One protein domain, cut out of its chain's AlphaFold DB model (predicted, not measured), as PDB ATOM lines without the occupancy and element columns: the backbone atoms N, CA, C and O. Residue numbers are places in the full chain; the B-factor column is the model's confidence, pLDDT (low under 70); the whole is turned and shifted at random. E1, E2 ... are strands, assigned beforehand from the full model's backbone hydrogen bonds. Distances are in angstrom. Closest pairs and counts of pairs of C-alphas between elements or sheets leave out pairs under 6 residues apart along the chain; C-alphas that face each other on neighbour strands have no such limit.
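AT A GLANCE: This is residues 154 to 169 and 476 to 527 of the 727 residues of the protein "Hypothetical protein" of Eutreptiella gymnastica (UniProt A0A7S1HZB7). With little regular structure, this is a thin rod: a narrow sheet of three strands, E2, E3 and E5, drawn out at one end by the loop of residues 503 to 515, with a separate piece, residues 154 to 169, beside E2. The 68 printed residues have five named strands, E1 to E5 in chain order, and no named helix; the class is all strand, with 26 residues in named elements, under half. The antiparallel sheet has the order E2, E3, E5. The whole is only just loose, close to extended, with a radius of gyration of the C-alphas of 16.0 A and spans of 55 by 23 by 13 A.

IN THESE COORDINATES: E1, residues 164 to 169, begins at C-alpha (193.623, 157.951, 126.660) and is 17.5 A long. E2 is residues 481 to 485, E3 492 to 497, 16.8 A, and E4 500 to 502. E5, residues 516 to 521, ends at C-alpha (205.006, 170.150, 130.112).

HOW THE PARTS SIT: E1 is near E2. E2 and E3 form a hairpin, N 481 to O 497 2.8 A. E3 and E5 are antiparallel, N 494 to O 519 2.9 A. E3 runs on into E4 at 25 degrees; residues 476 to 477 pair antiparallel with E4.

THE WHOLE: Residues 170 to 475 are not printed; C-alphas 169 and 476 are 20.0 A apart. The link E4 to E5 is long. No printed residue is under 70 in pLDDT.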
ATOM      1  N   TRP A 154     192.327 154.744 140.437       86.56
ATOM      2  CA  TRP A 154     192.731 155.116 139.083       86.56
ATOM      3  C   TRP A 154     192.840 156.642 138.955       86.56
ATOM      4  O   TRP A 154     191.988 157.371 139.470       86.56
ATOM      5  N   THR A 155     193.865 157.134 138.257       80.38
ATOM      6  CA  THR A 155     193.971 158.552 137.888       80.38
ATOM      7  C   THR A 155     192.856 158.946 136.921       80.38
ATOM      8  O   THR A 155     192.245 158.103 136.257       80.38
ATOM      9  N   GLN A 156     192.639 160.250 136.751       78.00
ATOM     10  CA  GLN A 156     191.895 160.742 135.594       78.00
ATOM     11  C   GLN A 156     192.558 160.252 134.289       78.00
ATOM     12  O   GLN A 156     193.774 160.041 134.239       78.00
ATOM     13  N   CYS A 157     191.743 160.022 133.260       86.19
ATOM     14  CA  CYS A 157     192.211 159.598 131.941       86.19
ATOM     15  C   CYS A 157     192.995 160.726 131.252       86.19
ATOM     16  O   CYS A 157     192.572 161.880 131.316       86.19
ATOM     17  N   SER A 158     194.088 160.403 130.553       79.62
ATOM     18  CA  SER A 158     194.932 161.393 129.860       79.62
ATOM     19  C   SER A 158     194.252 162.106 128.679       79.62
ATOM     20  O   SER A 158     194.715 163.166 128.263       79.62
ATOM     21  N   LYS A 159     193.138 161.564 128.167       73.62
ATOM     22  CA  LYS A 159     192.253 162.198 127.174       73.62
ATOM     23  C   LYS A 159     190.784 162.039 127.578       73.62
ATOM     24  O   LYS A 159     190.442 161.130 128.333       73.62
ATOM     25  N   SER A 160     189.906 162.880 127.035       80.81
ATOM     26  CA  SER A 160     188.438 162.769 127.148       80.81
ATOM     27  C   SER A 160     187.798 161.867 126.080       80.81
ATOM     28  O   SER A 160     186.694 161.375 126.290       80.81
ATOM     29  N   CYS A 161     188.484 161.642 124.958       83.25
ATOM     30  CA  CYS A 161     188.080 160.801 123.826       83.25
ATOM     31  C   CYS A 161     189.327 160.363 123.032       83.25
ATOM     32  O   CYS A 161     190.439 160.810 123.328       83.25
ATOM     33  N   GLY A 162     189.165 159.497 122.029       80.38
ATOM     34  CA  GLY A 162     190.249 159.127 121.109       80.38
ATOM     35  C   GLY A 162     191.383 158.334 121.768       80.38
ATOM     36  O   GLY A 162     192.548 158.503 121.401       80.38
ATOM     37  N   GLY A 163     191.056 157.515 122.774       85.38
ATOM     38  CA  GLY A 163     191.983 156.622 123.475       85.38
ATOM     39  C   GLY A 163     192.999 157.358 124.346       85.38
ATOM     40  O   GLY A 163     194.074 157.737 123.877       85.38
ATOM     41  N   GLY A 164     192.674 157.547 125.623       85.12
ATOM     42  CA  GLY A 164     193.623 157.951 126.660       85.12
ATOM     43  C   GLY A 164     194.042 156.776 127.544       85.12
ATOM     44  O   GLY A 164     193.574 155.648 127.383       85.12
ATOM     45  N   GLU A 165     194.890 157.059 128.528       85.12
ATOM     46  CA  GLU A 165     195.336 156.101 129.541       85.12
ATOM     47  C   GLU A 165     195.061 156.607 130.957       85.12
ATOM     48  O   GLU A 165     195.102 157.807 131.239       85.12
ATOM     49  N   THR A 166     194.795 155.671 131.861       83.38
ATOM     50  CA  THR A 166     194.699 155.879 133.304       83.38
ATOM     51  C   THR A 166     195.656 154.926 134.012       83.38
ATOM     52  O   THR A 166     195.936 153.831 133.524       83.38
ATOM     53  N   HIS A 167     196.177 155.362 135.153       87.56
ATOM     54  CA  HIS A 167     197.195 154.658 135.920       87.56
ATOM     55  C   HIS A 167     196.737 154.465 137.366       87.56
ATOM     56  O   HIS A 167     195.986 155.279 137.903       87.56
ATOM     57  N   ARG A 168     197.216 153.414 138.029       89.56
ATOM     58  CA  ARG A 168     197.116 153.260 139.487       89.56
ATOM     59  C   ARG A 168     198.391 152.664 140.061       89.56
ATOM     60  O   ARG A 168     199.114 151.948 139.372       89.56
ATOM     61  N   THR A 169     198.656 152.944 141.333       84.62
ATOM     62  CA  THR A 169     199.840 152.454 142.053       84.62
ATOM     63  C   THR A 169     199.463 151.735 143.348       84.62
ATOM     64  O   THR A 169     198.385 151.945 143.910       84.62
ATOM     65  N   VAL A 476     220.110 149.719 141.638       91.56
ATOM     66  CA  VAL A 476     219.589 149.975 140.288       91.56
ATOM     67  C   VAL A 476     218.191 150.574 140.406       91.56
ATOM     68  O   VAL A 476     217.333 150.017 141.091       91.56
ATOM     69  N   VAL A 477     217.937 151.686 139.715       91.88
ATOM     70  CA  VAL A 477     216.618 152.341 139.633       91.88
ATOM     71  C   VAL A 477     216.054 152.277 138.216       91.88
ATOM     72  O   VAL A 477     216.799 152.129 137.251       91.88
ATOM     73  N   SER A 478     214.734 152.395 138.088       87.75
ATOM     74  CA  SER A 478     214.054 152.428 136.795       87.75
ATOM     75  C   SER A 478     214.318 153.720 136.019       87.75
ATOM     76  O   SER A 478     214.702 154.756 136.577       87.75
ATOM     77  N   ASN A 479     213.981 153.675 134.728       89.56
ATOM     78  CA  ASN A 479     213.690 154.874 133.948       89.56
ATOM     79  C   ASN A 479     212.594 155.715 134.629       89.56
ATOM     80  O   ASN A 479     211.790 155.206 135.418       89.56
ATOM     81  N   TRP A 480     212.566 157.007 134.307       88.88
ATOM     82  CA  TRP A 480     211.501 157.910 134.734       88.88
ATOM     83  C   TRP A 480     210.190 157.577 134.016       88.88
ATOM     84  O   TRP A 480     210.157 157.500 132.791       88.88
ATOM     85  N   ILE A 481     209.121 157.424 134.790       83.00
ATOM     86  CA  ILE A 481     207.740 157.274 134.336       83.00
ATOM     87  C   ILE A 481     207.060 158.625 134.561       83.00
ATOM     88  O   ILE A 481     207.048 159.124 135.687       83.00
ATOM     89  N   GLU A 482     206.536 159.245 133.506       88.94
ATOM     90  CA  GLU A 482     205.939 160.581 133.593       88.94
ATOM     91  C   GLU A 482     204.443 160.508 133.936       88.94
ATOM     92  O   GLU A 482     203.676 159.780 133.310       88.94
ATOM     93  N   GLY A 483     204.020 161.252 134.962       81.62
ATOM     94  CA  GLY A 483     202.606 161.428 135.294       81.62
ATOM     95  C   GLY A 483     201.888 162.415 134.359       81.62
ATOM     96  O   GLY A 483     202.519 163.040 133.505       81.62
ATOM     97  N   PRO A 484     200.567 162.609 134.528       80.44
ATOM     98  CA  PRO A 484     199.813 163.582 133.743       80.44
ATOM     99  C   PRO A 484     200.325 165.015 133.960       80.44
ATOM    100  O   PRO A 484     200.749 165.384 135.058       80.44
ATOM    101  N   CYS A 485     200.247 165.831 132.907       84.38
ATOM    102  CA  CYS A 485     200.505 167.269 132.972       84.38
ATOM    103  C   CYS A 485     199.335 167.998 133.651       84.38
ATOM    104  O   CYS A 485     198.179 167.662 133.395       84.38
ATOM    105  N   SER A 486     199.622 169.010 134.474       84.62
ATOM    106  CA  SER A 486     198.595 169.795 135.174       84.62
ATOM    107  C   SER A 486     197.693 170.607 134.239       84.62
ATOM    108  O   SER A 486     196.543 170.851 134.579       84.62
ATOM    109  N   GLU A 487     198.207 171.012 133.074       79.12
ATOM    110  CA  GLU A 487     197.511 171.831 132.076       79.12
ATOM    111  C   GLU A 487     197.595 171.174 130.694       79.12
ATOM    112  O   GLU A 487     198.620 170.591 130.336       79.12
ATOM    113  N   MET A 488     196.551 171.302 129.870       74.94
ATOM    114  CA  MET A 488     196.549 170.746 128.505       74.94
ATOM    115  C   MET A 488     197.371 171.578 127.505       74.94
ATOM    116  O   MET A 488     197.863 171.043 126.513       74.94
ATOM    117  N   CYS A 489     197.551 172.876 127.757       82.62
ATOM    118  CA  CYS A 489     198.340 173.795 126.935       82.62
ATOM    119  C   CYS A 489     198.773 175.015 127.762       82.62
ATOM    120  O   CYS A 489     198.301 175.215 128.876       82.62
ATOM    121  N   GLY A 490     199.654 175.860 127.217       81.81
ATOM    122  CA  GLY A 490     200.045 177.127 127.849       81.81
ATOM    123  C   GLY A 490     201.112 177.017 128.944       81.81
ATOM    124  O   GLY A 490     201.524 178.049 129.467       81.81
ATOM    125  N   GLY A 491     201.606 175.808 129.223       87.19
ATOM    126  CA  GLY A 491     202.584 175.514 130.270       87.19
ATOM    127  C   GLY A 491     201.936 174.982 131.548       87.19
ATOM    128  O   GLY A 491     201.390 175.744 132.338       87.19
ATOM    129  N   GLY A 492     202.067 173.674 131.766       89.25
ATOM    130  CA  GLY A 492     201.755 173.002 133.026       89.25
ATOM    131  C   GLY A 492     202.988 172.330 133.632       89.25
ATOM    132  O   GLY A 492     204.098 172.415 133.095       89.25
ATOM    133  N   THR A 493     202.790 171.620 134.739       90.50
ATOM    134  CA  THR A 493     203.805 170.758 135.354       90.50
ATOM    135  C   THR A 493     203.330 169.311 135.418       90.50
ATOM    136  O   THR A 493     202.181 169.036 135.751       90.50
ATOM    137  N   LEU A 494     204.219 168.372 135.091       88.19
ATOM    138  CA  LEU A 494     204.014 166.943 135.318       88.19
ATOM    139  C   LEU A 494     204.944 166.468 136.426       88.19
ATOM    140  O   LEU A 494     205.996 167.060 136.673       88.19
ATOM    141  N   THR A 495     204.551 165.392 137.098       89.19
ATOM    142  CA  THR A 495     205.376 164.743 138.121       89.19
ATOM    143  C   THR A 495     205.788 163.370 137.621       89.19
ATOM    144  O   THR A 495     204.954 162.477 137.487       89.19
ATOM    145  N   ALA A 496     207.075 163.213 137.335       89.81
ATOM    146  CA  ALA A 496     207.700 161.949 137.000       89.81
ATOM    147  C   ALA A 496     208.198 161.233 138.263       89.81
ATOM    148  O   ALA A 496     208.602 161.861 139.245       89.81
ATOM    149  N   TYR A 497     208.193 159.906 138.233       87.94
ATOM    150  CA  TYR A 497     208.651 159.046 139.323       87.94
ATOM    151  C   TYR A 497     209.445 157.861 138.773       87.94
ATOM    152  O   TYR A 497     209.384 157.542 137.589       87.94
ATOM    153  N   ARG A 498     210.222 157.217 139.639       87.56
ATOM    154  CA  ARG A 498     210.960 155.985 139.339       87.56
ATOM    155  C   ARG A 498     210.930 155.059 140.547       87.56
ATOM    156  O   ARG A 498     210.725 155.524 141.666       87.56
ATOM    157  N   ASN A 499     211.138 153.763 140.341       84.25
ATOM    158  CA  ASN A 499     211.251 152.778 141.418       84.25
ATOM    159  C   ASN A 499     212.684 152.252 141.552       84.25
ATOM    160  O   ASN A 499     213.503 152.380 140.645       84.25
ATOM    161  N   ILE A 500     212.982 151.633 142.694       90.69
ATOM    162  CA  ILE A 500     214.157 150.769 142.840       90.69
ATOM    163  C   ILE A 500     213.842 149.447 142.126       90.69
ATOM    164  O   ILE A 500     212.745 148.911 142.292       90.69
ATOM    165  N   ILE A 501     214.776 148.961 141.311       87.12
ATOM    166  CA  ILE A 501     214.747 147.644 140.657       87.12
ATOM    167  C   ILE A 501     215.613 146.663 141.453       87.12
ATOM    168  O   ILE A 501     215.159 145.568 141.765       87.12
ATOM    169  N   SER A 502     216.825 147.078 141.835       86.94
ATOM    170  CA  SER A 502     217.711 146.316 142.723       86.94
ATOM    171  C   SER A 502     218.061 147.155 143.944       86.94
ATOM    172  O   SER A 502     218.482 148.303 143.798       86.94
ATOM    173  N   ARG A 503     217.885 146.599 145.145       86.12
ATOM    174  CA  ARG A 503     218.335 147.223 146.399       86.12
ATOM    175  C   ARG A 503     219.855 147.047 146.549       86.12
ATOM    176  O   ARG A 503     220.380 146.033 146.091       86.12
ATOM    177  N   PRO A 504     220.556 147.980 147.216       91.19
ATOM    178  CA  PRO A 504     221.982 147.836 147.457       91.19
ATOM    179  C   PRO A 504     222.244 146.691 148.442       91.19
ATOM    180  O   PRO A 504     221.584 146.603 149.480       91.19
ATOM    181  N   ALA A 505     223.216 145.838 148.132       88.75
ATOM    182  CA  ALA A 505     223.651 144.731 148.981       88.75
ATOM    183  C   ALA A 505     225.181 144.591 148.963       88.75
ATOM    184  O   ALA A 505     225.857 145.126 148.083       88.75
ATOM    185  N   ASN A 506     225.731 143.872 149.946       89.69
ATOM    186  CA  ASN A 506     227.154 143.508 150.022       89.69
ATOM    187  C   ASN A 506     228.124 144.713 149.918       89.69
ATOM    188  O   ASN A 506     229.210 144.605 149.357       89.69
ATOM    189  N   GLY A 507     227.714 145.884 150.424       87.94
ATOM    190  CA  GLY A 507     228.496 147.127 150.361       87.94
ATOM    191  C   GLY A 507     228.342 147.958 149.078       87.94
ATOM    192  O   GLY A 507     229.062 148.942 148.926       87.94
ATOM    193  N   GLY A 508     227.423 147.598 148.175       88.38
ATOM    194  CA  GLY A 508     227.136 148.364 146.956       88.38
ATOM    195  C   GLY A 508     226.508 149.745 147.195       88.38
ATOM    196  O   GLY A 508     225.966 150.046 148.262       88.38
ATOM    197  N   ALA A 509     226.589 150.597 146.173       92.38
ATOM    198  CA  ALA A 509     226.250 152.014 146.226       92.38
ATOM    199  C   ALA A 509     224.766 152.276 146.574       92.38
ATOM    200  O   ALA A 509     223.869 151.667 145.976       92.38
ATOM    201  N   PRO A 510     224.471 153.207 147.507       93.38
ATOM    202  CA  PRO A 510     223.115 153.467 147.980       93.38
ATOM    203  C   PRO A 510     222.222 154.109 146.910       93.38
ATOM    204  O   PRO A 510     222.680 154.824 146.021       93.38
ATOM    205  N   CYS A 511     220.911 153.893 147.032       91.44
ATOM    206  CA  CYS A 511     219.932 154.428 146.088       91.44
ATOM    207  C   CYS A 511     219.898 155.968 146.062       91.44
ATOM    208  O   CYS A 511     219.960 156.596 147.123       91.44
ATOM    209  N   PRO A 512     219.687 156.591 144.886       92.69
ATOM    210  CA  PRO A 512     219.416 158.022 144.792       92.69
ATOM    211  C   PRO A 512     218.206 158.425 145.643       92.69
ATOM    212  O   PRO A 512     217.125 157.859 145.504       92.69
ATOM    213  N   THR A 513     218.344 159.456 146.476       91.06
ATOM    214  CA  THR A 513     217.242 159.956 147.324       91.06
ATOM    215  C   THR A 513     216.111 160.602 146.515       91.06
ATOM    216  O   THR A 513     214.951 160.582 146.929       91.06
ATOM    217  N   LYS A 514     216.418 161.151 145.331       89.06
ATOM    218  CA  LYS A 514     215.432 161.739 144.413       89.06
ATOM    219  C   LYS A 514     214.722 160.652 143.596       89.06
ATOM    220  O   LYS A 514     215.163 160.301 142.496       89.06
ATOM    221  N   MET A 515     213.608 160.153 144.127       88.38
ATOM    222  CA  MET A 515     212.725 159.175 143.466       88.38
ATOM    223  C   MET A 515     211.566 159.818 142.679       88.38
ATOM    224  O   MET A 515     210.898 159.137 141.903       88.38
ATOM    225  N   THR A 516     211.381 161.133 142.831       88.94
ATOM    226  CA  THR A 516     210.332 161.938 142.188       88.94
ATOM    227  C   THR A 516     210.939 163.214 141.599       88.94
ATOM    228  O   THR A 516     211.854 163.800 142.182       88.94
ATOM    229  N   GLU A 517     210.440 163.665 140.452       91.62
ATOM    230  CA  GLU A 517     210.883 164.878 139.763       91.62
ATOM    231  C   GLU A 517     209.702 165.601 139.107       91.62
ATOM    232  O   GLU A 517     208.891 164.981 138.431       91.62
ATOM    233  N   THR A 518     209.610 166.920 139.272       91.31
ATOM    234  CA  THR A 518     208.616 167.746 138.569       91.31
ATOM    235  C   THR A 518     209.256 168.379 137.336       91.31
ATOM    236  O   THR A 518     210.356 168.926 137.427       91.31
ATOM    237  N   ARG A 519     208.574 168.315 136.187       91.31
ATOM    238  CA  ARG A 519     209.032 168.861 134.896       91.31
ATOM    239  C   ARG A 519     207.968 169.774 134.295       91.31
ATOM    240  O   ARG A 519     206.778 169.576 134.532       91.31
ATOM    241  N   ALA A 520     208.390 170.759 133.506       92.50
ATOM    242  CA  ALA A 520     207.471 171.563 132.704       92.50
ATOM    243  C   ALA A 520     206.967 170.752 131.499       92.50
ATOM    244  O   ALA A 520     207.740 170.046 130.854       92.50
ATOM    245  N   CYS A 521     205.682 170.875 131.186       88.88
ATOM    246  CA  CYS A 521     205.006 170.150 130.112       88.88
ATOM    247  C   CYS A 521     203.993 171.058 129.409       88.88
ATOM    248  O   CYS A 521     203.643 172.126 129.912       88.88
ATOM    249  N   ASN A 522     203.556 170.669 128.207       85.25
ATOM    250  CA  ASN A 522     202.562 171.403 127.409       85.25
ATOM    251  C   ASN A 522     202.854 172.914 127.253       85.25
ATOM    252  O   ASN A 522     201.948 173.736 127.143       85.25
ATOM    253  N   VAL A 523     204.145 173.274 127.192       85.44
ATOM    254  CA  VAL A 523     204.669 174.657 127.122       85.44
ATOM    255  C   VAL A 523     204.358 175.389 125.810       85.44
ATOM    256  O   VAL A 523     204.619 176.586 125.682       85.44
ATOM    257  N   LYS A 524     203.783 174.698 124.818       75.69
ATOM    258  CA  LYS A 524     203.214 175.337 123.627       75.69
ATOM    259  C   LYS A 524     202.041 176.218 124.069       75.69
ATOM    260  O   LYS A 524     201.137 175.745 124.755       75.69
ATOM    261  N   ARG A 525     202.048 177.498 123.673       74.50
ATOM    262  CA  ARG A 525     200.942 178.433 123.953       74.50
ATOM    263  C   ARG A 525     199.617 177.819 123.492       74.50
ATOM    264  O   ARG A 525     199.546 177.340 122.363       74.50
ATOM    265  N   CYS A 526     198.583 177.874 124.334       75.06
ATOM    266  CA  CYS A 526     197.222 177.557 123.909       75.06
ATOM    267  C   CYS A 526     196.867 178.393 122.676       75.06
ATOM    268  O   CYS A 526     197.025 179.619 122.693       75.06
ATOM    269  N   VAL A 527     196.383 177.744 121.618       73.62
ATOM    270  CA  VAL A 527     195.883 178.451 120.441       73.62
ATOM    271  C   VAL A 527     194.557 179.098 120.826       73.62
ATOM    272  O   VAL A 527     193.553 178.416 121.001       73.62
TER     273      VAL A 527